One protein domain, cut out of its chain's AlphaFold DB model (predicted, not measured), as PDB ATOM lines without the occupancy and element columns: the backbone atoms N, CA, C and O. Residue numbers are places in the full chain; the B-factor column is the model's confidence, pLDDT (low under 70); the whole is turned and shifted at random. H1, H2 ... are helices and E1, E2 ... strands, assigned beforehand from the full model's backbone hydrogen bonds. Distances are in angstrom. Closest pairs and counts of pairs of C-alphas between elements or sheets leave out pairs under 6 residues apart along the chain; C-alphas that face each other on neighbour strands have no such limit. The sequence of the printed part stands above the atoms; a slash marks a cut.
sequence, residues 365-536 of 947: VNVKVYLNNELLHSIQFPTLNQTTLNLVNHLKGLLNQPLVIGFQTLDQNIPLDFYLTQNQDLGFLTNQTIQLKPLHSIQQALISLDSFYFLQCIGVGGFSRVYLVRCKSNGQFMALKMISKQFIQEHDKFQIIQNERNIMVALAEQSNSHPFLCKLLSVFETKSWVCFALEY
ATOM      1  N   VAL A 365       9.124  30.748  59.489       91.75
ATOM      2  CA  VAL A 365      10.261  30.940  58.583       91.75
ATOM      3  C   VAL A 365      11.070  32.142  59.075       91.75
ATOM      4  O   VAL A 365      10.537  33.234  59.285       91.75
ATOM      5  N   ASN A 366      12.365  31.937  59.296       93.19
ATOM      6  CA  ASN A 366      13.286  33.005  59.672       93.19
ATOM      7  C   ASN A 366      13.783  33.663  58.381       93.19
ATOM      8  O   ASN A 366      14.375  32.995  57.534       93.19
ATOM      9  N   VAL A 367      13.541  34.959  58.207       94.81
ATOM     10  CA  VAL A 367      13.882  35.673  56.971       94.81
ATOM     11  C   VAL A 367      14.900  36.755  57.277       94.81
ATOM     12  O   VAL A 367      14.619  37.690  58.026       94.81
ATOM     13  N   LYS A 368      16.084  36.631  56.678       95.06
ATOM     14  CA  LYS A 368      17.156  37.626  56.763       95.06
ATOM     15  C   LYS A 368      17.239  38.383  55.445       95.06
ATOM     16  O   LYS A 368      17.481  37.772  54.407       95.06
ATOM     17  N   VAL A 369      17.020  39.694  55.485       93.12
ATOM     18  CA  VAL A 369      17.112  40.584  54.323       93.12
ATOM     19  C   VAL A 369      18.438  41.327  54.366       93.12
ATOM     20  O   VAL A 369      18.731  42.017  55.341       93.12
ATOM     21  N   TYR A 370      19.209  41.205  53.293       92.81
ATOM     22  CA  TYR A 370      20.514  41.821  53.114       92.81
ATOM     23  C   TYR A 370      20.474  42.886  52.016       92.81
ATOM     24  O   TYR A 370      19.777  42.732  51.011       92.81
ATOM     25  N   LEU A 371      21.261  43.945  52.181       87.50
ATOM     26  CA  LEU A 371      21.488  44.983  51.178       87.50
ATOM     27  C   LEU A 371      22.984  45.307  51.168       87.50
ATOM     28  O   LEU A 371      23.573  45.476  52.228       87.50
ATOM     29  N   ASN A 372      23.617  45.347  49.992       82.88
ATOM     30  CA  ASN A 372      25.067  45.563  49.851       82.88
ATOM     31  C   ASN A 372      25.931  44.623  50.730       82.88
ATOM     32  O   ASN A 372      26.984  45.013  51.222       82.88
ATOM     33  N   ASN A 373      25.475  43.376  50.909       83.56
ATOM     34  CA  ASN A 373      26.015  42.336  51.804       83.56
ATOM     35  C   ASN A 373      25.888  42.599  53.322       83.56
ATOM     36  O   ASN A 373      26.239  41.721  54.110       83.56
ATOM     37  N   GLU A 374      25.314  43.722  53.754       89.19
ATOM     38  CA  GLU A 374      24.992  43.991  55.162       89.19
ATOM     39  C   GLU A 374      23.592  43.469  55.525       89.19
ATOM     40  O   GLU A 374      22.675  43.479  54.700       89.19
ATOM     41  N   LEU A 375      23.409  42.995  56.764       91.81
ATOM     42  CA  LEU A 375      22.117  42.510  57.264       91.81
ATOM     43  C   LEU A 375      21.223  43.697  57.651       91.81
ATOM     44  O   LEU A 375      21.436  44.323  58.686       91.81
ATOM     45  N   LEU A 376      20.195  43.966  56.848       90.25
ATOM     46  CA  LEU A 376      19.270  45.081  57.053       90.25
ATOM     47  C   LEU A 376      18.132  44.716  58.019       90.25
ATOM     48  O   LEU A 376      17.810  45.481  58.928       90.25
ATOM     49  N   HIS A 377      17.528  43.535  57.845       89.81
ATOM     50  CA  HIS A 377      16.441  43.040  58.697       89.81
ATOM     51  C   HIS A 377      16.573  41.537  58.959       89.81
ATOM     52  O   HIS A 377      16.955  40.775  58.074       89.81
ATOM     53  N   SER A 378      16.175  41.093  60.151       93.69
ATOM     54  CA  SER A 378      15.995  39.677  60.486       93.69
ATOM     55  C   SER A 378      14.640  39.518  61.167       93.69
ATOM     56  O   SER A 378      14.452  40.027  62.269       93.69
ATOM     57  N   ILE A 379      13.696  38.842  60.513       91.69
ATOM     58  CA  ILE A 379      12.327  38.649  61.012       91.69
ATOM     59  C   ILE A 379      11.996  37.167  61.191       91.69
ATOM     60  O   ILE A 379      12.573  36.301  60.532       91.69
ATOM     61  N   GLN A 380      11.016  36.885  62.046       89.19
ATOM     62  CA  GLN A 380      10.360  35.584  62.128       89.19
ATOM     63  C   GLN A 380       8.938  35.742  61.598       89.19
ATOM     64  O   GLN A 380       8.160  36.525  62.142       89.19
ATOM     65  N   PHE A 381       8.614  35.039  60.515       87.06
ATOM     66  CA  PHE A 381       7.320  35.135  59.848       87.06
ATOM     67  C   PHE A 381       6.540  33.820  60.042       87.06
ATOM     68  O   PHE A 381       7.103  32.748  59.801       87.06
ATOM     69  N   PRO A 382       5.277  33.850  60.507       83.12
ATOM     70  CA  PRO A 382       4.488  32.634  60.712       83.12
ATOM     71  C   PRO A 382       4.138  31.977  59.370       83.12
ATOM     72  O   PRO A 382       3.847  32.678  58.404       83.12
ATOM     73  N   THR A 383       4.137  30.642  59.294       83.56
ATOM     74  CA  THR A 383       3.796  29.928  58.044       83.56
ATOM     75  C   THR A 383       2.325  29.520  57.946       83.56
ATOM     76  O   THR A 383       1.782  29.475  56.845       83.56
ATOM     77  N   LEU A 384       1.646  29.259  59.072       79.19
ATOM     78  CA  LEU A 384       0.266  28.756  59.084       79.19
ATOM     79  C   LEU A 384      -0.711  29.726  58.407       79.19
ATOM     80  O   LEU A 384      -0.908  30.854  58.867       79.19
ATOM     81  N   ASN A 385      -1.381  29.236  57.360       76.56
ATOM     82  CA  ASN A 385      -2.328  29.991  56.538       76.56
ATOM     83  C   ASN A 385      -1.714  31.273  55.935       76.56
ATOM     84  O   ASN A 385      -2.424  32.262  55.745       76.56
ATOM     85  N   GLN A 386      -0.402  31.280  55.671       84.88
ATOM     86  CA  GLN A 386       0.305  32.375  55.009       84.88
ATOM     87  C   GLN A 386       0.921  31.899  53.694       84.88
ATOM     88  O   GLN A 386       1.530  30.830  53.627       84.88
ATOM     89  N   THR A 387       0.821  32.727  52.657       89.88
ATOM     90  CA  THR A 387       1.451  32.463  51.363       89.88
ATOM     91  C   THR A 387       2.737  33.260  51.168       89.88
ATOM     92  O   THR A 387       2.995  34.279  51.816       89.88
ATOM     93  N   THR A 388       3.526  32.837  50.187       90.12
ATOM     94  CA  THR A 388       4.631  33.604  49.593       90.12
ATOM     95  C   THR A 388       4.269  35.053  49.284       90.12
ATOM     96  O   THR A 388       5.073  35.948  49.537       90.12
ATOM     97  N   LEU A 389       3.050  35.309  48.801       90.19
ATOM     98  CA  LEU A 389       2.573  36.656  48.501       90.19
ATOM     99  C   LEU A 389       2.352  37.480  49.780       90.19
ATOM    100  O   LEU A 389       2.670  38.669  49.790       90.19
ATOM    101  N   ASN A 390       1.874  36.869  50.875       90.56
ATOM    102  CA  ASN A 390       1.804  37.544  52.176       90.56
ATOM    103  C   ASN A 390       3.205  37.941  52.664       90.56
ATOM    104  O   ASN A 390       3.415  39.099  53.032       90.56
ATOM    105  N   LEU A 391       4.170  37.015  52.603       90.00
ATOM    106  CA  LEU A 391       5.555  37.270  53.005       90.00
ATOM    107  C   LEU A 391       6.210  38.366  52.150       90.00
ATOM    108  O   LEU A 391       6.748  39.327  52.694       90.00
ATOM    109  N   VAL A 392       6.136  38.275  50.820       90.38
ATOM    110  CA  VAL A 392       6.747  39.268  49.918       90.38
ATOM    111  C   VAL A 392       6.126  40.653  50.096       90.38
ATOM    112  O   VAL A 392       6.858  41.641  50.109       90.38
ATOM    113  N   ASN A 393       4.809  40.750  50.298       90.19
ATOM    114  CA  ASN A 393       4.160  42.033  50.576       90.19
ATOM    115  C   ASN A 393       4.568  42.604  51.946       90.19
ATOM    116  O   ASN A 393       4.819  43.805  52.048       90.19
ATOM    117  N   HIS A 394       4.712  41.760  52.973       89.25
ATOM    118  CA  HIS A 394       5.221  42.173  54.282       89.25
ATOM    119  C   HIS A 394       6.662  42.704  54.193       89.25
ATOM    120  O   HIS A 394       6.941  43.806  54.663       89.25
ATOM    121  N   LEU A 395       7.560  41.983  53.512       90.38
ATOM    122  CA  LEU A 395       8.951  42.404  53.307       90.38
ATOM    123  C   LEU A 395       9.059  43.718  52.510       90.38
ATOM    124  O   LEU A 395       9.873  44.572  52.852       90.38
ATOM    125  N   LYS A 396       8.222  43.920  51.481       88.88
ATOM    126  CA  LYS A 396       8.148  45.201  50.753       88.88
ATOM    127  C   LYS A 396       7.677  46.350  51.650       88.88
ATOM    128  O   LYS A 396       8.218  47.447  51.548       88.88
ATOM    129  N   GLY A 397       6.716  46.086  52.538       86.25
ATOM    130  CA  GLY A 397       6.250  47.047  53.540       86.25
ATOM    131  C   GLY A 397       7.341  47.453  54.534       86.25
ATOM    132  O   GLY A 397       7.512  48.639  54.787       86.25
ATOM    133  N   LEU A 398       8.131  46.495  55.040       85.62
ATOM    134  CA  LEU A 398       9.257  46.781  55.942       85.62
ATOM    135  C   LEU A 398      10.306  47.697  55.293       85.62
ATOM    136  O   LEU A 398      10.754  48.659  55.914       85.62
ATOM    137  N   LEU A 399      10.660  47.431  54.031       85.19
ATOM    138  CA  LEU A 399      11.688  48.192  53.317       85.19
ATOM    139  C   LEU A 399      11.279  49.633  52.973       85.19
ATOM    140  O   LEU A 399      12.161  50.445  52.707       85.19
ATOM    141  N   ASN A 400       9.978  49.953  52.924       75.06
ATOM    142  CA  ASN A 400       9.434  51.265  52.522       75.06
ATOM    143  C   ASN A 400       9.969  51.825  51.177       75.06
ATOM    144  O   ASN A 400       9.860  53.017  50.898       75.06
ATOM    145  N   GLN A 401      10.530  50.972  50.313       72.00
ATOM    146  CA  GLN A 401      11.130  51.361  49.035       72.00
ATOM    147  C   GLN A 401      10.172  51.063  47.866       72.00
ATOM    148  O   GLN A 401       9.938  49.891  47.556       72.00
ATOM    149  N   PRO A 402       9.653  52.082  47.148       64.69
ATOM    150  CA  PRO A 402       8.626  51.896  46.114       64.69
ATOM    151  C   PRO A 402       9.122  51.156  44.859       64.69
ATOM    152  O   PRO A 402       8.316  50.753  44.024       64.69
ATOM    153  N   LEU A 403      10.438  50.965  44.720       79.62
ATOM    154  CA  LEU A 403      11.065  50.297  43.581       79.62
ATOM    155  C   LEU A 403      11.246  48.781  43.766       79.62
ATOM    156  O   LEU A 403      11.700  48.131  42.828       79.62
ATOM    157  N   VAL A 404      10.925  48.188  44.925       85.06
ATOM    158  CA  VAL A 404      11.194  46.755  45.170       85.06
ATOM    159  C   VAL A 404      10.212  45.862  44.398       85.06
ATOM    160  O   VAL A 404       9.053  45.667  44.780       85.06
ATOM    161  N   ILE A 405      10.687  45.270  43.299       85.81
ATOM    162  CA  ILE A 405       9.902  44.392  42.413       85.81
ATOM    163  C   ILE A 405       9.723  42.996  43.009       85.81
ATOM    164  O   ILE A 405       8.648  42.410  42.893       85.81
ATOM    165  N   GLY A 406      10.709  42.508  43.755       89.75
ATOM    166  CA  GLY A 406      10.665  41.214  44.426       89.75
ATOM    167  C   GLY A 406      11.950  40.948  45.194       89.75
ATOM    168  O   GLY A 406      12.697  41.876  45.499       89.75
ATOM    169  N   PHE A 407      12.209  39.676  45.479       92.19
ATOM    170  CA  PHE A 407      13.397  39.225  46.197       92.19
ATOM    171  C   PHE A 407      14.162  38.181  45.387       92.19
ATOM    172  O   PHE A 407      13.583  37.472  44.555       92.19
ATOM    173  N   GLN A 408      15.461  38.101  45.645       93.81
ATOM    174  CA  GLN A 408      16.328  37.009  45.224       93.81
ATOM    175  C   GLN A 408      17.030  36.447  46.461       93.81
ATOM    176  O   GLN A 408      17.363  37.194  47.375       93.81
ATOM    177  N   THR A 409      17.273  35.152  46.488       93.75
ATOM    178  CA  THR A 409      18.123  34.470  47.460       93.75
ATOM    179  C   THR A 409      19.598  34.859  47.291       93.75
ATOM    180  O   THR A 409      20.024  35.310  46.220       93.75
ATOM    181  N   LEU A 410      20.394  34.740  48.360       91.38
ATOM    182  CA  LEU A 410      21.840  35.007  48.298       91.38
ATOM    183  C   LEU A 410      22.623  33.868  47.627       91.38
ATOM    184  O   LEU A 410      23.569  34.138  46.891       91.38
ATOM    185  N   ASP A 411      22.194  32.622  47.828       89.69
ATOM    186  CA  ASP A 411      22.738  31.400  47.222       89.69
ATOM    187  C   ASP A 411      22.271  31.167  45.770       89.69
ATOM    188  O   ASP A 411      22.697  30.206  45.137       89.69
ATOM    189  N   GLN A 412      21.456  32.075  45.214       88.75
ATOM    190  CA  GLN A 412      20.933  32.023  43.839       88.75
ATOM    191  C   GLN A 412      20.086  30.767  43.562       88.75
ATOM    192  O   GLN A 412      20.130  30.170  42.485       88.75
ATOM    193  N   ASN A 413      19.278  30.379  44.547       91.62
ATOM    194  CA  ASN A 413      18.339  29.269  44.487       91.62
ATOM    195  C   ASN A 413      17.154  29.614  43.568       91.62
ATOM    196  O   ASN A 413      16.099  30.063  44.015       91.62
ATOM    197  N   ILE A 414      17.344  29.411  42.261       92.19
ATOM    198  CA  ILE A 414      16.368  29.724  41.203       92.19
ATOM    199  C   ILE A 414      14.958  29.147  41.484       92.19
ATOM    200  O   ILE A 414      13.993  29.900  41.314       92.19
ATOM    201  N   PRO A 415      14.784  27.884  41.938       91.81
ATOM    202  CA  PRO A 415      13.471  27.367  42.327       91.81
ATOM    203  C   PRO A 415      12.806  28.180  43.444       91.81
ATOM    204  O   PRO A 415      11.664  28.603  43.282       91.81
ATOM    205  N   LEU A 416      13.522  28.484  44.535       91.62
ATOM    206  CA  LEU A 416      12.988  29.294  45.637       91.62
ATOM    207  C   LEU A 416      12.725  30.753  45.215       91.62
ATOM    208  O   LEU A 416      11.707  31.330  45.600       91.62
ATOM    209  N   ASP A 417      13.582  31.337  44.373       93.50
ATOM    210  CA  ASP A 417      13.367  32.672  43.801       93.50
ATOM    211  C   ASP A 417      12.073  32.735  42.973       93.50
ATOM    212  O   ASP A 417      11.335  33.723  43.051       93.50
ATOM    213  N   PHE A 418      11.795  31.690  42.185       93.06
ATOM    214  CA  PHE A 418      10.553  31.549  41.429       93.06
ATOM    215  C   PHE A 418       9.362  31.316  42.359       93.06
ATOM    216  O   PHE A 418       8.339  31.991  42.216       93.06
ATOM    217  N   TYR A 419       9.506  30.433  43.349       91.19
ATOM    218  CA  TYR A 419       8.482  30.119  44.345       91.19
ATOM    219  C   TYR A 419       7.981  31.379  45.061       91.19
ATOM    220  O   TYR A 419       6.776  31.616  45.155       91.19
ATOM    221  N   LEU A 420       8.904  32.255  45.471       91.44
ATOM    222  CA  LEU A 420       8.599  33.547  46.092       91.44
ATOM    223  C   LEU A 420       7.844  34.525  45.168       91.44
ATOM    224  O   LEU A 420       7.273  35.489  45.670       91.44
ATOM    225  N   THR A 421       7.797  34.308  43.847       90.12
ATOM    226  CA  THR A 421       6.952  35.111  42.930       90.12
ATOM    227  C   THR A 421       5.520  34.596  42.780       90.12
ATOM    228  O   THR A 421       4.686  35.301  42.212       90.12
ATOM    229  N   GLN A 422       5.218  33.404  43.296       89.94
ATOM    230  CA  GLN A 422       3.890  32.799  43.220       89.94
ATOM    231  C   GLN A 422       3.029  33.149  44.441       89.94
ATOM    232  O   GLN A 422       3.447  33.890  45.329       89.94
ATOM    233  N   ASN A 423       1.813  32.601  44.497       90.44
ATOM    234  CA  ASN A 423       0.931  32.640  45.664       90.44
ATOM    235  C   ASN A 423       0.697  31.207  46.173       90.44
ATOM    236  O   ASN A 423      -0.332  30.605  45.878       90.44
ATOM    237  N   GLN A 424       1.688  30.649  46.870       88.50
ATOM    238  CA  GLN A 424       1.712  29.262  47.356       88.50
ATOM    239  C   GLN A 424       1.983  29.230  48.874       88.50
ATOM    240  O   GLN A 424       2.489  30.206  49.434       88.50
ATOM    241  N   ASP A 425       1.613  28.139  49.547       85.88
ATOM    242  CA  ASP A 425       1.671  27.989  51.011       85.88
ATOM    243  C   ASP A 425       3.108  27.908  51.570       85.88
ATOM    244  O   ASP A 425       3.967  27.224  51.016       85.88
ATOM    245  N   LEU A 426       3.382  28.585  52.690       86.81
ATOM    246  CA  LEU A 426       4.723  28.642  53.296       86.81
ATOM    247  C   LEU A 426       5.096  27.424  54.161       86.81
ATOM    248  O   LEU A 426       6.205  27.381  54.697       86.81
ATOM    249  N   GLY A 427       4.216  26.431  54.321       82.50
ATOM    250  CA  GLY A 427       4.351  25.339  55.290       82.50
ATOM    251  C   GLY A 427       5.628  24.502  55.166       82.50
ATOM    252  O   GLY A 427       6.133  24.014  56.176       82.50
ATOM    253  N   PHE A 428       6.217  24.387  53.976       82.88
ATOM    254  CA  PHE A 428       7.485  23.675  53.762       82.88
ATOM    255  C   PHE A 428       8.733  24.481  54.189       82.88
ATOM    256  O   PHE A 428       9.761  23.874  54.481       82.88
ATOM    257  N   LEU A 429       8.652  25.819  54.285       86.00
ATOM    258  CA  LEU A 429       9.718  26.690  54.826       86.00
ATOM    259  C   LEU A 429       9.668  26.814  56.361       86.00
ATOM    260  O   LEU A 429      10.468  27.537  56.960       86.00
ATOM    261  N   THR A 430       8.734  26.118  57.011       86.44
ATOM    262  CA  THR A 430       8.576  26.095  58.470       86.44
ATOM    263  C   THR A 430       9.889  25.721  59.162       86.44
ATOM    264  O   THR A 430      10.502  24.703  58.851       86.44
ATOM    265  N   ASN A 431      10.308  26.551  60.120       86.56
ATOM    266  CA  ASN A 431      11.559  26.466  60.884       86.56
ATOM    267  C   ASN A 431      12.859  26.607  60.066       86.56
ATOM    268  O   ASN A 431      13.946  26.504  60.634       86.56
ATOM    269  N   GLN A 432      12.787  26.905  58.764       90.38
ATOM    270  CA  GLN A 432      13.970  27.187  57.949       90.38
ATOM    271  C   GLN A 432      14.481  28.623  58.163       90.38
ATOM    272  O   GLN A 432      13.805  29.472  58.757       90.38
ATOM    273  N   THR A 433      15.691  28.908  57.672       93.00
ATOM    274  CA  THR A 433      16.223  30.276  57.552       93.00
ATOM    275  C   THR A 433      16.530  30.574  56.093       93.00
ATOM    276  O   THR A 433      17.414  29.941  55.523       93.00
ATOM    277  N   ILE A 434      15.843  31.555  55.507       94.44
ATOM    278  CA  ILE A 434      16.092  32.021  54.138       94.44
ATOM    279  C   ILE A 434      16.820  33.372  54.160       94.44
ATOM    280  O   ILE A 434      16.520  34.246  54.979       94.44
ATOM    281  N   GLN A 435      17.796  33.536  53.265       95.38
ATOM    282  CA  GLN A 435      18.598  34.753  53.132       95.38
ATOM    283  C   GLN A 435      18.290  35.411  51.791       95.38
ATOM    284  O   GLN A 435      18.538  34.825  50.738       95.38
ATOM    285  N   LEU A 436      17.719  36.612  51.833       95.00
ATOM    286  CA  LEU A 436      17.191  37.327  50.675       95.00
ATOM    287  C   LEU A 436      17.889  38.677  50.496       95.00
ATOM    288  O   LEU A 436      18.225  39.344  51.467       95.00
ATOM    289  N   LYS A 437      18.005  39.127  49.252       92.94
ATOM    290  CA  LYS A 437      18.287  40.510  48.854       92.94
ATOM    291  C   LYS A 437      17.082  41.065  48.078       92.94
ATOM    292  O   LYS A 437      16.447  40.311  47.330       92.94
ATOM    293  N   PRO A 438      16.716  42.347  48.247       92.19
ATOM    294  CA  PRO A 438      15.690  42.967  47.420       92.19
ATOM    295  C   PRO A 438      16.185  43.113  45.976       92.19
ATOM    296  O   PRO A 438      17.376  43.298  45.730       92.19
ATOM    297  N   LEU A 439      15.257  43.052  45.025       90.19
ATOM    298  CA  LEU A 439      15.476  43.459  43.640       90.19
ATOM    299  C   LEU A 439      14.713  44.755  43.375       90.19
ATOM    300  O   LEU A 439      13.534  44.861  43.727       90.19
ATOM    301  N   HIS A 440      15.364  45.706  42.710       87.88
ATOM    302  CA  HIS A 440      14.804  47.013  42.367       87.88
ATOM    303  C   HIS A 440      14.418  47.087  40.888       87.88
ATOM    304  O   HIS A 440      15.083  46.500  40.037       87.88
ATOM    305  N   SER A 441      13.340  47.812  40.582       84.69
ATOM    306  CA  SER A 441      12.887  48.063  39.211       84.69
ATOM    307  C   SER A 441      13.913  48.902  38.456       84.69
ATOM    308  O   SER A 441      14.140  50.063  38.796       84.69
ATOM    309  N   ILE A 442      14.485  48.332  37.399       82.12
ATOM    310  CA  ILE A 442      15.224  49.079  36.382       82.12
ATOM    311  C   ILE A 442      14.251  49.332  35.231       82.12
ATOM    312  O   ILE A 442      13.876  48.410  34.502       82.12
ATOM    313  N   GLN A 443      13.805  50.580  35.094       72.25
ATOM    314  CA  GLN A 443      12.953  50.991  33.981       72.25
ATOM    315  C   GLN A 443      13.800  51.203  32.722       72.25
ATOM    316  O   GLN A 443      14.844  51.846  32.764       72.25
ATOM    317  N   GLN A 444      13.331  50.667  31.599       69.56
ATOM    318  CA  GLN A 444      13.917  50.843  30.271       69.56
ATOM    319  C   GLN A 444      12.784  51.166  29.290       69.56
ATOM    320  O   GLN A 444      11.689  50.616  29.406       69.56
ATOM    321  N   ALA A 445      13.033  52.077  28.347       67.12
ATOM    322  CA  ALA A 445      12.012  52.555  27.408       67.12
ATOM    323  C   ALA A 445      11.667  51.535  26.305       67.12
ATOM    324  O   ALA A 445      10.561  51.555  25.768       67.12
ATOM    325  N   LEU A 446      12.609  50.647  25.978       76.81
ATOM    326  CA  LEU A 446      12.489  49.582  24.984       76.81
ATOM    327  C   LEU A 446      12.982  48.266  25.594       76.81
ATOM    328  O   LEU A 446      13.779  48.282  26.532       76.81
ATOM    329  N   ILE A 447      12.507  47.138  25.060       85.00
ATOM    330  CA  ILE A 447      12.929  45.807  25.502       85.00
ATOM    331  C   ILE A 447      14.145  45.331  24.697       85.00
ATOM    332  O   ILE A 447      14.136  45.369  23.468       85.00
ATOM    333  N   SER A 448      15.187  44.882  25.393       89.06
ATOM    334  CA  SER A 448      16.421  44.329  24.819       89.06
ATOM    335  C   SER A 448      16.937  43.179  25.693       89.06
ATOM    336  O   SER A 448      16.334  42.860  26.718       89.06
ATOM    337  N   LEU A 449      18.065  42.552  25.340       90.69
ATOM    338  CA  LEU A 449      18.684  41.526  26.197       90.69
ATOM    339  C   LEU A 449      19.043  42.080  27.593       90.69
ATOM    340  O   LEU A 449      18.925  41.363  28.588       90.69
ATOM    341  N   ASP A 450      19.357  43.374  27.696       89.25
ATOM    342  CA  ASP A 450      19.603  44.057  28.968       89.25
ATOM    343  C   ASP A 450      18.357  44.284  29.826       89.25
ATOM    344  O   ASP A 450      18.496  44.664  30.991       89.25
ATOM    345  N   SER A 451      17.152  44.009  29.325       90.38
ATOM    346  CA  SER A 451      15.923  44.025  30.131       90.38
ATOM    347  C   SER A 451      15.779  42.799  31.041       90.38
ATOM    348  O   SER A 451      14.823  42.719  31.819       90.38
ATOM    349  N   PHE A 452      16.718  41.848  30.981       92.56
ATOM    350  CA  PHE A 452      16.627  40.560  31.666       92.56
ATOM    351  C   PHE A 452      17.899  40.198  32.449       92.56
ATOM    352  O   PHE A 452      19.019  40.480  32.026       92.56
ATOM    353  N   TYR A 453      17.733  39.531  33.589       91.69
ATOM    354  CA  TYR A 453      18.775  38.704  34.193       91.69
ATOM    355  C   TYR A 453      18.678  37.298  33.599       91.69
ATOM    356  O   TYR A 453      17.628  36.660  33.709       91.69
ATOM    357  N   PHE A 454      19.754  36.817  32.982       92.62
ATOM    358  CA  PHE A 454      19.877  35.424  32.553       92.62
ATOM    359  C   PHE A 454      20.206  34.559  33.770       92.62
ATOM    360  O   PHE A 454      21.117  34.899  34.521       92.62
ATOM    361  N   LEU A 455      19.447  33.481  33.982       91.50
ATOM    362  CA  LEU A 455      19.587  32.630  35.168       91.50
ATOM    363  C   LEU A 455      20.145  31.250  34.814       91.50
ATOM    364  O   LEU A 455      21.149  30.828  35.375       91.50
ATOM    365  N   GLN A 456      19.503  30.551  33.878       90.06
ATOM    366  CA  GLN A 456      19.870  29.186  33.505       90.06
ATOM    367  C   GLN A 456      19.379  28.874  32.085       90.06
ATOM    368  O   GLN A 456      18.275  29.265  31.713       90.06
ATOM    369  N   CYS A 457      20.174  28.167  31.281       90.62
ATOM    370  CA  CYS A 457      19.684  27.559  30.040       90.62
ATOM    371  C   CYS A 457      18.698  26.433  30.410       90.62
ATOM    372  O   CYS A 457      18.977  25.672  31.334       90.62
ATOM    373  N   ILE A 458      17.542  26.346  29.747       90.81
ATOM    374  CA  ILE A 458      16.477  25.359  30.036       90.81
ATOM    375  C   ILE A 458      16.055  24.525  28.817       90.81
ATOM    376  O   ILE A 458      15.248  23.614  28.959       90.81
ATOM    377  N   GLY A 459      16.602  24.802  27.631       89.06
ATOM    378  CA  GLY A 459      16.355  24.008  26.427       89.06
ATOM    379  C   GLY A 459      17.312  24.367  25.293       89.06
ATOM    380  O   GLY A 459      17.655  25.537  25.110       89.06
ATOM    381  N   VAL A 460      17.742  23.364  24.524       85.69
ATOM    382  CA  VAL A 460      18.686  23.520  23.407       85.69
ATOM    383  C   VAL A 460      18.114  22.832  22.170       85.69
ATOM    384  O   VAL A 460      18.124  21.609  22.068       85.69
ATOM    385  N   GLY A 461      17.625  23.627  21.220       78.12
ATOM    386  CA  GLY A 461      17.356  23.169  19.859       78.12
ATOM    387  C   GLY A 461      18.623  23.249  19.004       78.12
ATOM    388  O   GLY A 461      19.613  23.868  19.393       78.12
ATOM    389  N   GLY A 462      18.596  22.680  17.794       73.31
ATOM    390  CA  GLY A 462      19.775  22.674  16.910       73.31
ATOM    391  C   GLY A 462      20.335  24.070  16.590       73.31
ATOM    392  O   GLY A 462      21.541  24.227  16.428       73.31
ATOM    393  N   PHE A 463      19.467  25.090  16.544       76.50
ATOM    394  CA  PHE A 463      19.817  26.469  16.161       76.50
ATOM    395  C   PHE A 463      19.119  27.542  17.019       76.50
ATOM    396  O   PHE A 463      19.094  28.728  16.674       76.50
ATOM    397  N   SER A 464      18.546  27.121  18.147       88.19
ATOM    398  CA  SER A 464      17.874  27.972  19.125       88.19
ATOM    399  C   SER A 464      18.216  27.523  20.545       88.19
ATOM    400  O   SER A 464      18.462  26.345  20.797       88.19
ATOM    401  N   ARG A 465      18.228  28.459  21.494       91.06
ATOM    402  CA  ARG A 465      18.334  28.158  22.931       91.06
ATOM    403  C   ARG A 465      17.202  28.829  23.681       91.06
ATOM    404  O   ARG A 465      16.759  29.906  23.290       91.06
ATOM    405  N   VAL A 466      16.749  28.203  24.757       93.62
ATOM    406  CA  VAL A 466      15.729  28.747  25.650       93.62
ATOM    407  C   VAL A 466      16.374  28.996  27.003       93.62
ATOM    408  O   VAL A 466      16.849  28.059  27.640       93.62
ATOM    409  N   TYR A 467      16.391  30.250  27.450       94.12
ATOM    410  CA  TYR A 467      16.902  30.624  28.769       94.12
ATOM    411  C   TYR A 467      15.765  30.929  29.732       94.12
ATOM    412  O   TYR A 467      14.842  31.668  29.397       94.12
ATOM    413  N   LEU A 468      15.865  30.422  30.957       95.31
ATOM    414  CA  LEU A 468      15.128  30.972  32.080       95.31
ATOM    415  C   LEU A 468      15.732  32.334  32.417       95.31
ATOM    416  O   LEU A 468      16.916  32.447  32.752       95.31
ATOM    417  N   VAL A 469      14.904  33.366  32.313       95.62
ATOM    418  CA  VAL A 469      15.290  34.754  32.558       95.62
ATOM    419  C   VAL A 469      14.319  35.437  33.514       95.62
ATOM    420  O   VAL A 469      13.155  35.047  33.620       95.62
ATOM    421  N   ARG A 470      14.782  36.495  34.186       94.06
ATOM    422  CA  ARG A 470      13.965  37.328  35.080       94.06
ATOM    423  C   ARG A 470      13.997  38.786  34.638       94.06
ATOM    424  O   ARG A 470      15.075  39.349  34.477       94.06
ATOM    425  N   CYS A 471      12.841  39.412  34.432       92.75
ATOM    426  CA  CYS A 471      12.787  40.796  33.952       92.75
ATOM    427  C   CYS A 471      13.286  41.791  35.010       92.75
ATOM    428  O   CYS A 471      12.843  41.740  36.160       92.75
ATOM    429  N   LYS A 472      14.135  42.747  34.614       91.19
ATOM    430  CA  LYS A 472      14.661  43.790  35.513       91.19
ATOM    431  C   LYS A 472      13.622  44.866  35.866       91.19
ATOM    432  O   LYS A 472      13.792  45.561  36.862       91.19
ATOM    433  N   SER A 473      12.537  45.001  35.096       88.75
ATOM    434  CA  SER A 473      11.516  46.037  35.321       88.75
ATOM    435  C   SER A 473      10.390  45.606  36.270       88.75
ATOM    436  O   SER A 473       9.908  46.438  37.039       88.75
ATOM    437  N   ASN A 474       9.984  44.326  36.250       88.69
ATOM    438  CA  ASN A 474       8.850  43.803  37.031       88.69
ATOM    439  C   ASN A 474       9.150  42.531  37.863       88.69
ATOM    440  O   ASN A 474       8.304  42.113  38.647       88.69
ATOM    441  N   GLY A 475      10.330  41.915  37.719       89.81
ATOM    442  CA  GLY A 475      10.756  40.744  38.499       89.81
ATOM    443  C   GLY A 475      10.176  39.396  38.050       89.81
ATOM    444  O   GLY A 475      10.439  38.389  38.712       89.81
ATOM    445  N   GLN A 476       9.413  39.368  36.953       92.69
ATOM    446  CA  GLN A 476       8.743  38.187  36.402       92.69
ATOM    447  C   GLN A 476       9.731  37.203  35.760       92.69
ATOM    448  O   GLN A 476      10.644  37.617  35.043       92.69
ATOM    449  N   PHE A 477       9.510  35.904  35.980       95.12
ATOM    450  CA  PHE A 477      10.232  34.806  35.329       95.12
ATOM    451  C   PHE A 477       9.609  34.437  33.979       95.12
ATOM    452  O   PHE A 477       8.384  34.400  33.847       95.12
ATOM    453  N   MET A 478      10.454  34.169  32.984       96.69
ATOM    454  CA  MET A 478      10.066  33.912  31.592       96.69
ATOM    455  C   MET A 478      11.033  32.932  30.921       96.69
ATOM    456  O   MET A 478      12.193  32.829  31.320       96.69
ATOM    457  N   ALA A 479      10.566  32.261  29.870       97.19
ATOM    458  CA  ALA A 479      11.390  31.445  28.986       97.19
ATOM    459  C   ALA A 479      11.733  32.246  27.715       97.19
ATOM    460  O   ALA A 479      10.854  32.553  26.915       97.19
ATOM    461  N   LEU A 480      13.001  32.616  27.534       96.94
ATOM    462  CA  LEU A 480      13.487  33.406  26.401       96.94
ATOM    463  C   LEU A 480      14.036  32.483  25.302       96.94
ATOM    464  O   LEU A 480      15.192  32.064  25.372       96.94
ATOM    465  N   LYS A 481      13.215  32.166  24.291       96.06
ATOM    466  CA  LYS A 481      13.610  31.419  23.080       96.06
ATOM    467  C   LYS A 481      14.379  32.363  22.146       96.06
ATOM    468  O   LYS A 481      13.796  33.273  21.558       96.06
ATOM    469  N   MET A 482      15.689  32.153  22.038       94.75
ATOM    470  CA  MET A 482      16.624  32.900  21.192       94.75
ATOM    471  C   MET A 482      16.985  32.085  19.944       94.75
ATOM    472  O   MET A 482      17.348  30.915  20.058       94.75
ATOM    473  N   ILE A 483      16.910  32.697  18.759       93.88
ATOM    474  CA  ILE A 483      17.128  32.052  17.450       93.88
ATOM    475  C   ILE A 483      18.119  32.890  16.630       93.88
ATOM    476  O   ILE A 483      17.992  34.114  16.582       93.88
ATOM    477  N   SER A 484      19.119  32.261  16.004       92.38
ATOM    478  CA  SER A 484      20.159  32.982  15.246       92.38
ATOM    479  C   SER A 484      19.616  33.575  13.941       92.38
ATOM    480  O   SER A 484      19.050  32.853  13.118       92.38
ATOM    481  N   LYS A 485      19.848  34.874  13.704       92.25
ATOM    482  CA  LYS A 485      19.511  35.536  12.428       92.25
ATOM    483  C   LYS A 485      20.288  34.960  11.245       92.25
ATOM    484  O   LYS A 485      19.716  34.801  10.170       92.25
ATOM    485  N   GLN A 486      21.553  34.593  11.462       91.31
ATOM    486  CA  GLN A 486      22.384  33.930  10.455       91.31
ATOM    487  C   GLN A 486      21.738  32.606  10.014       91.31
ATOM    488  O   GLN A 486      21.494  32.419   8.826       91.31
ATOM    489  N   PHE A 487      21.341  31.753  10.965       91.44
ATOM    490  CA  PHE A 487      20.659  30.491  10.656       91.44
ATOM    491  C   PHE A 487      19.331  30.701   9.906       91.44
ATOM    492  O   PHE A 487      19.020  29.976   8.960       91.44
ATOM    493  N   ILE A 488      18.542  31.707  10.307       93.19
ATOM    494  CA  ILE A 488      17.268  32.034   9.647       93.19
ATOM    495  C   ILE A 488      17.488  32.399   8.170       93.19
ATOM    496  O   ILE A 488      16.670  32.017   7.331       93.19
ATOM    497  N   GLN A 489      18.581  33.101   7.859       93.12
ATOM    498  CA  GLN A 489      18.974  33.462   6.497       93.12
ATOM    499  C   GLN A 489      19.542  32.266   5.714       93.12
ATOM    500  O   GLN A 489      19.144  32.046   4.573       93.12
ATOM    501  N   GLU A 490      20.431  31.474   6.317       93.25
ATOM    502  CA  GLU A 490      21.090  30.318   5.682       93.25
ATOM    503  C   GLU A 490      20.109  29.196   5.297       93.25
ATOM    504  O   GLU A 490      20.342  28.482   4.323       93.25
ATOM    505  N   HIS A 491      18.997  29.054   6.027       91.00
ATOM    506  CA  HIS A 491      18.019  27.974   5.840       91.00
ATOM    507  C   HIS A 491      16.605  28.448   5.442       91.00
ATOM    508  O   HIS A 491      15.641  27.695   5.626       91.00
ATOM    509  N   ASP A 492      16.480  29.682   4.934       91.81
ATOM    510  CA  ASP A 492      15.229  30.340   4.502       91.81
ATOM    511  C   ASP A 492      14.052  30.144   5.484       91.81
ATOM    512  O   ASP A 492      12.947  29.712   5.147       91.81
ATOM    513  N   LYS A 493      14.301  30.417   6.771       92.31
ATOM    514  CA  LYS A 493      13.294  30.269   7.841       92.31
ATOM    515  C   LYS A 493      12.485  31.536   8.094       92.31
ATOM    516  O   LYS A 493      11.663  31.551   9.010       92.31
ATOM    517  N   PHE A 494      12.658  32.579   7.280       93.06
ATOM    518  CA  PHE A 494      12.016  33.882   7.468       93.06
ATOM    519  C   PHE A 494      10.494  33.766   7.640       93.06
ATOM    520  O   PHE A 494       9.933  34.201   8.645       93.06
ATOM    521  N   GLN A 495       9.816  33.111   6.692       91.75
ATOM    522  CA  GLN A 495       8.357  32.964   6.736       91.75
ATOM    523  C   GLN A 495       7.888  32.116   7.926       91.75
ATOM    524  O   GLN A 495       6.805  32.351   8.452       91.75
ATOM    525  N   ILE A 496       8.690  31.142   8.362       92.31
ATOM    526  CA  ILE A 496       8.386  30.281   9.513       92.31
ATOM    527  C   ILE A 496       8.386  31.109  10.804       92.31
ATOM    528  O   ILE A 496       7.374  31.147  11.498       92.31
ATOM    529  N   ILE A 497       9.456  31.867  11.061       94.81
ATOM    530  CA  ILE A 497       9.583  32.711  12.260       94.81
ATOM    531  C   ILE A 497       8.550  33.851  12.271       94.81
ATOM    532  O   ILE A 497       7.970  34.156  13.313       94.81
ATOM    533  N   GLN A 498       8.254  34.450  11.111       94.06
ATOM    534  CA  GLN A 498       7.205  35.467  11.001       94.06
ATOM    535  C   GLN A 498       5.801  34.886  11.253       94.06
ATOM    536  O   GLN A 498       4.970  35.558  11.867       94.06
ATOM    537  N   ASN A 499       5.521  33.652  10.812       93.56
ATOM    538  CA  ASN A 499       4.247  32.976  11.081       93.56
ATOM    539  C   ASN A 499       4.110  32.576  12.555       93.56
ATOM    540  O   ASN A 499       3.062  32.850  13.135       93.56
ATOM    541  N   GLU A 500       5.160  32.017  13.171       95.69
ATOM    542  CA  GLU A 500       5.213  31.721  14.612       95.69
ATOM    543  C   GLU A 500       4.886  32.982  15.426       95.69
ATOM    544  O   GLU A 500       3.938  32.997  16.215       95.69
ATOM    545  N   ARG A 501       5.585  34.091  15.142       94.94
ATOM    546  CA  ARG A 501       5.329  35.403  15.754       94.94
ATOM    547  C   ARG A 501       3.891  35.872  15.546       94.94
ATOM    548  O   ARG A 501       3.255  36.300  16.503       94.94
ATOM    549  N   ASN A 502       3.371  35.816  14.322       95.06
ATOM    550  CA  ASN A 502       2.032  36.331  14.023       95.06
ATOM    551  C   ASN A 502       0.922  35.501  14.688       95.06
ATOM    552  O   ASN A 502      -0.036  36.084  15.189       95.06
ATOM    553  N   ILE A 503       1.070  34.172  14.751       95.56
ATOM    554  CA  ILE A 503       0.164  33.284  15.492       95.56
ATOM    555  C   ILE A 503       0.189  33.621  16.984       95.56
ATOM    556  O   ILE A 503      -0.858  33.864  17.581       95.56
ATOM    557  N   MET A 504       1.378  33.671  17.589       95.81
ATOM    558  CA  MET A 504       1.499  33.866  19.034       95.81
ATOM    559  C   MET A 504       1.068  35.266  19.489       95.81
ATOM    560  O   MET A 504       0.504  35.391  20.573       95.81
ATOM    561  N   VAL A 505       1.265  36.306  18.668       94.56
ATOM    562  CA  VAL A 505       0.717  37.651  18.932       94.56
ATOM    563  C   VAL A 505      -0.810  37.644  18.840       94.56
ATOM    564  O   VAL A 505      -1.463  38.072  19.787       94.56
ATOM    565  N   ALA A 506      -1.393  37.072  17.780       93.06
ATOM    566  CA  ALA A 506      -2.850  37.005  17.631       93.06
ATOM    567  C   ALA A 506      -3.535  36.227  18.775       93.06
ATOM    568  O   ALA A 506      -4.625  36.600  19.201       93.06
ATOM    569  N   LEU A 507      -2.892  35.182  19.310       93.06
ATOM    570  CA  LEU A 507      -3.370  34.428  20.478       93.06
ATOM    571  C   LEU A 507      -3.152  35.166  21.816       93.06
ATOM    572  O   LEU A 507      -3.893  34.929  22.773       93.06
ATOM    573  N   ALA A 508      -2.154  36.051  21.906       90.62
ATOM    574  CA  ALA A 508      -1.879  36.859  23.098       90.62
ATOM    575  C   ALA A 508      -2.767  38.114  23.194       90.62
ATOM    576  O   ALA A 508      -3.076  38.557  24.298       90.62
ATOM    577  N   GLU A 509      -3.206  38.663  22.058       88.94
ATOM    578  CA  GLU A 509      -4.118  39.815  21.976       88.94
ATOM    579  C   GLU A 509      -5.596  39.440  22.228       88.94
ATOM    580  O   GLU A 509      -6.443  40.317  22.405       88.94
ATOM    581  N   GLN A 510      -5.927  38.145  22.303       87.50
ATOM    582  CA  GLN A 510      -7.277  37.670  22.621       87.50
ATOM    583  C   GLN A 510      -7.658  37.927  24.084       87.50
ATOM    584  O   GLN A 510      -7.011  37.438  25.013       87.50
ATOM    585  N   SER A 511      -8.797  38.598  24.288       71.56
ATOM    586  CA  SER A 511      -9.347  38.954  25.607       71.56
ATOM    587  C   SER A 511      -9.536  37.769  26.563       71.56
ATOM    588  O   SER A 511      -9.539  37.961  27.776       71.56
ATOM    589  N   ASN A 512      -9.693  36.551  26.032       75.94
ATOM    590  CA  ASN A 512      -9.788  35.310  26.799       75.94
ATOM    591  C   ASN A 512      -8.670  34.335  26.393       75.94
ATOM    592  O   ASN A 512      -8.885  33.381  25.648       75.94
ATOM    593  N   SER A 513      -7.452  34.613  26.856       82.38
ATOM    594  CA  SER A 513      -6.257  33.821  26.547       82.38
ATOM    595  C   SER A 513      -6.355  32.391  27.108       82.38
ATOM    596  O   SER A 513      -6.239  32.186  28.323       82.38
ATOM    597  N   HIS A 514      -6.531  31.414  26.210       94.81
ATOM    598  CA  HIS A 514      -6.782  29.998  26.511       94.81
ATOM    599  C   HIS A 514      -5.788  29.416  27.544       94.81
ATOM    600  O   HIS A 514      -4.580  29.651  27.425       94.81
ATOM    601  N   PRO A 515      -6.242  28.652  28.560       96.00
ATOM    602  CA  PRO A 515      -5.381  28.216  29.663       96.00
ATOM    603  C   PRO A 515      -4.227  27.314  29.210       96.00
ATOM    604  O   PRO A 515      -3.117  27.467  29.720       96.00
ATOM    605  N   PHE A 516      -4.475  26.433  28.233       97.94
ATOM    606  CA  PHE A 516      -3.553  25.369  27.812       97.94
ATOM    607  C   PHE A 516      -2.647  25.719  26.614       97.94
ATOM    608  O   PHE A 516      -2.004  24.837  26.051       97.94
ATOM    609  N   LEU A 517      -2.588  26.989  26.202       97.69
ATOM    610  CA  LEU A 517      -1.639  27.470  25.185       97.69
ATOM    611  C   LEU A 517      -0.505  28.252  25.861       97.69
ATOM    612  O   LEU A 517      -0.761  29.010  26.799       97.69
ATOM    613  N   CYS A 518       0.731  28.077  25.382       96.88
ATOM    614  CA  CYS A 518       1.902  28.804  25.867       96.88
ATOM    615  C   CYS A 518       1.849  30.279  25.430       96.88
ATOM    616  O   CYS A 518       1.881  30.597  24.238       96.88
ATOM    617  N   LYS A 519       1.744  31.189  26.401       95.00
ATOM    618  CA  LYS A 519       1.568  32.630  26.177       95.00
ATOM    619  C   LYS A 519       2.871  33.314  25.755       95.00
ATOM    620  O   LYS A 519       3.909  33.161  26.401       95.00
ATOM    621  N   LEU A 520       2.773  34.165  24.736       96.00
ATOM    622  CA  LEU A 520       3.793  35.151  24.386       96.00
ATOM    623  C   LEU A 520       3.636  36.406  25.252       96.00
ATOM    624  O   LEU A 520       2.550  36.977  25.330       96.00
ATOM    625  N   LEU A 521       4.726  36.851  25.874       94.31
ATOM    626  CA  LEU A 521       4.768  38.049  26.720       94.31
ATOM    627  C   LEU A 521       5.454  39.213  25.995       94.31
ATOM    628  O   LEU A 521       5.041  40.368  26.102       94.31
ATOM    629  N   SER A 522       6.500  38.920  25.224       94.81
ATOM    630  CA  SER A 522       7.135  39.890  24.336       94.81
ATOM    631  C   SER A 522       7.929  39.189  23.240       94.81
ATOM    632  O   SER A 522       8.423  38.085  23.440       94.81
ATOM    633  N   VAL A 523       8.097  39.838  22.095       95.19
ATOM    634  CA  VAL A 523       8.997  39.404  21.025       95.19
ATOM    635  C   VAL A 523       9.753  40.613  20.484       95.19
ATOM    636  O   VAL A 523       9.179  41.693  20.323       95.19
ATOM    637  N   PHE A 524      11.052  40.434  20.268       93.56
ATOM    638  CA  PHE A 524      11.994  41.453  19.812       93.56
ATOM    639  C   PHE A 524      13.173  40.791  19.078       93.56
ATOM    640  O   PHE A 524      13.222  39.574  18.898       93.56
ATOM    641  N   GLU A 525      14.135  41.592  18.642       92.19
ATOM    642  CA  GLU A 525      15.351  41.151  17.958       92.19
ATOM    643  C   GLU A 525      16.551  41.996  18.426       92.19
ATOM    644  O   GLU A 525      16.373  43.089  18.959       92.19
ATOM    645  N   THR A 526      17.769  41.498  18.215       89.75
ATOM    646  CA  THR A 526      19.025  42.261  18.363       89.75
ATOM    647  C   THR A 526      19.846  42.197  17.077       89.75
ATOM    648  O   THR A 526      19.381  41.665  16.063       89.75
ATOM    649  N   LYS A 527      21.092  42.683  17.098       87.50
ATOM    650  CA  LYS A 527      22.047  42.576  15.982       87.50
ATOM    651  C   LYS A 527      22.196  41.138  15.450       87.50
ATOM    652  O   LYS A 527      22.277  40.947  14.239       87.50
ATOM    653  N   SER A 528      22.157  40.131  16.331       89.00
ATOM    654  CA  SER A 528      22.408  38.715  15.990       89.00
ATOM    655  C   SER A 528      21.229  37.765  16.227       89.00
ATOM    656  O   SER A 528      21.188  36.694  15.617       89.00
ATOM    657  N   TRP A 529      20.270  38.127  17.085       92.06
ATOM    658  CA  TRP A 529      19.258  37.194  17.595       92.06
ATOM    659  C   TRP A 529      17.822  37.645  17.320       92.06
ATOM    660  O   TRP A 529      17.520  38.833  17.230       92.06
ATOM    661  N   VAL A 530      16.922  36.670  17.243       94.44
ATOM    662  CA  VAL A 530      15.468  36.829  17.346       94.44
ATOM    663  C   VAL A 530      15.040  36.250  18.688       94.44
ATOM    664  O   VAL A 530      15.455  35.141  19.019       94.44
ATOM    665  N   CYS A 531      14.251  36.986  19.468       95.81
ATOM    666  CA  CYS A 531      13.996  36.680  20.873       95.81
ATOM    667  C   CYS A 531      12.494  36.672  21.186       95.81
ATOM    668  O   CYS A 531      11.837  37.709  21.109       95.81
ATOM    669  N   PHE A 532      11.966  35.518  21.596       96.81
ATOM    670  CA  PHE A 532      10.596  35.350  22.086       96.81
ATOM    671  C   PHE A 532      10.629  35.133  23.604       96.81
ATOM    672  O   PHE A 532      11.159  34.128  24.073       96.81
ATOM    673  N   ALA A 533      10.065  36.060  24.376       96.88
ATOM    674  CA  ALA A 533       9.852  35.923  25.813       96.88
ATOM    675  C   ALA A 533       8.473  35.291  26.067       96.88
ATOM    676  O   ALA A 533       7.434  35.925  25.853       96.88
ATOM    677  N   LEU A 534       8.479  34.035  26.505       96.81
ATOM    678  CA  LEU A 534       7.310  33.187  26.738       96.81
ATOM    679  C   LEU A 534       7.037  33.007  28.240       96.81
ATOM    680  O   LEU A 534       7.916  33.246  29.076       96.81
ATOM    681  N   GLU A 535       5.832  32.558  28.601       95.69
ATOM    682  CA  GLU A 535       5.556  32.139  29.981       95.69
ATOM    683  C   GLU A 535       6.418  30.926  30.387       95.69
ATOM    684  O   GLU A 535       6.648  30.002  29.607       95.69
ATOM    685  N   TYR A 536       6.938  30.939  31.617       96.00
ATOM    686  CA  TYR A 536       7.812  29.880  32.120       96.00
ATOM    687  C   TYR A 536       7.001  28.700  32.679       96.00
ATOM    688  O   TYR A 536       6.125  28.886  33.525       96.00
TER     689      TYR A 536
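Overview. This is residues 365 to 536 of the 947 residues of the protein "Protein kinase domain-containing protein" of Paramecium tetraurelia (UniProt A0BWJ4). Two lobes follow each other along the longest axis: in the first, helix H1 covers one face of a twisted four-stranded sheet; in the second, the long helix H4 lies over strands E9 and E8 of a twisted five-stranded sheet. Short H2 sits between the lobes, and residues 510 to 516 stick out. The printed part has 172 residues, with four named helices and nine named strands in the order E1 E2 H1 E3 H2 E4 E5 E6 E7 H3 H4 E8 E9, of mixed class. The sheets run E2 E1 E4 E3, mixed, and E5 E6 E7 E9 E8, all antiparallel. The whole is elongated, 58 by 35 by 30 A, and only just loose, close to compact, with a radius of gyration of the C-alphas of 18.9 A.

Arrangement. Start at the hairpin of E1, residues 365 to 371, and E2, residues 374 to 382, where N 367 and O 379 are 2.9 A apart. E1 is parallel to E4, residues 433 to 440, with N 370 and O 436 at 2.8 A; E4 is antiparallel to E3, residues 404 to 409, with N 437 and O 408 at 2.8 A. H1, residues 388 to 399, is on this sheet, making two layers, a helix on one face of a sheet; its closest C-alphas to E3 are Lys 396 and Val 404, 6.5 A. E2, H1 and E3 form a split strand-helix-strand unit, two strands of one sheet that are not neighbours, with a helix between them along the chain and E1 and E4 between them in the sheet, and its crossover is right-handed. H2, residues 414 to 419, is on this sheet and only grazes the next with residues 414 to 418; C-alphas Phe 418 and Phe 477 are its closest to E7, 6.9 A. Look next at E5, E6 and E7, residues 452 to 460, 464 to 471 and 477 to 484, a meander, each strand the antiparallel neighbour of the one before; N 453 and O 470 are 2.8 A apart, N 480 and O 467 2.8 A. E9, residues 529 to 535, is the antiparallel neighbour of E7, with N 481 and O 532 at 2.9 A, and of E8, residues 520 to 525, with N 531 and O 524 at 2.8 A, both within hydrogen-bond range. H3, residues 485 to 490, and H4, residues 494 to 508, make two layers with this sheet; E7, H3, H4 and E8 form a second split unit, right-handed, with E9 between. The closest C-alphas of H4 and E8 are Met 504 and Leu 520, 6.0 A. In H1, H2, H3 and H4 every O i to N i+4 pair is within hydrogen-bond range.

Along the chain. Find C-alpha 365 at (10.261, 30.940, 58.583), where E1 begins. E2 spans 24.1 A, E4 22.6 A, E7 22.5 A and H4 21.1 A; E9 ends at C-alpha 535, (5.556, 32.139, 29.981).

Size, cuts and confidence. The C-alphas farthest apart, of Gln 380 and Asp 492, are 58.1 A apart. The printed part has no cut; the links H2 to E4, E4 to E5 and H4 to E8 are long. The mean pLDDT of the printed part is 89.8; residues 402 and 444 to 445 are under 70.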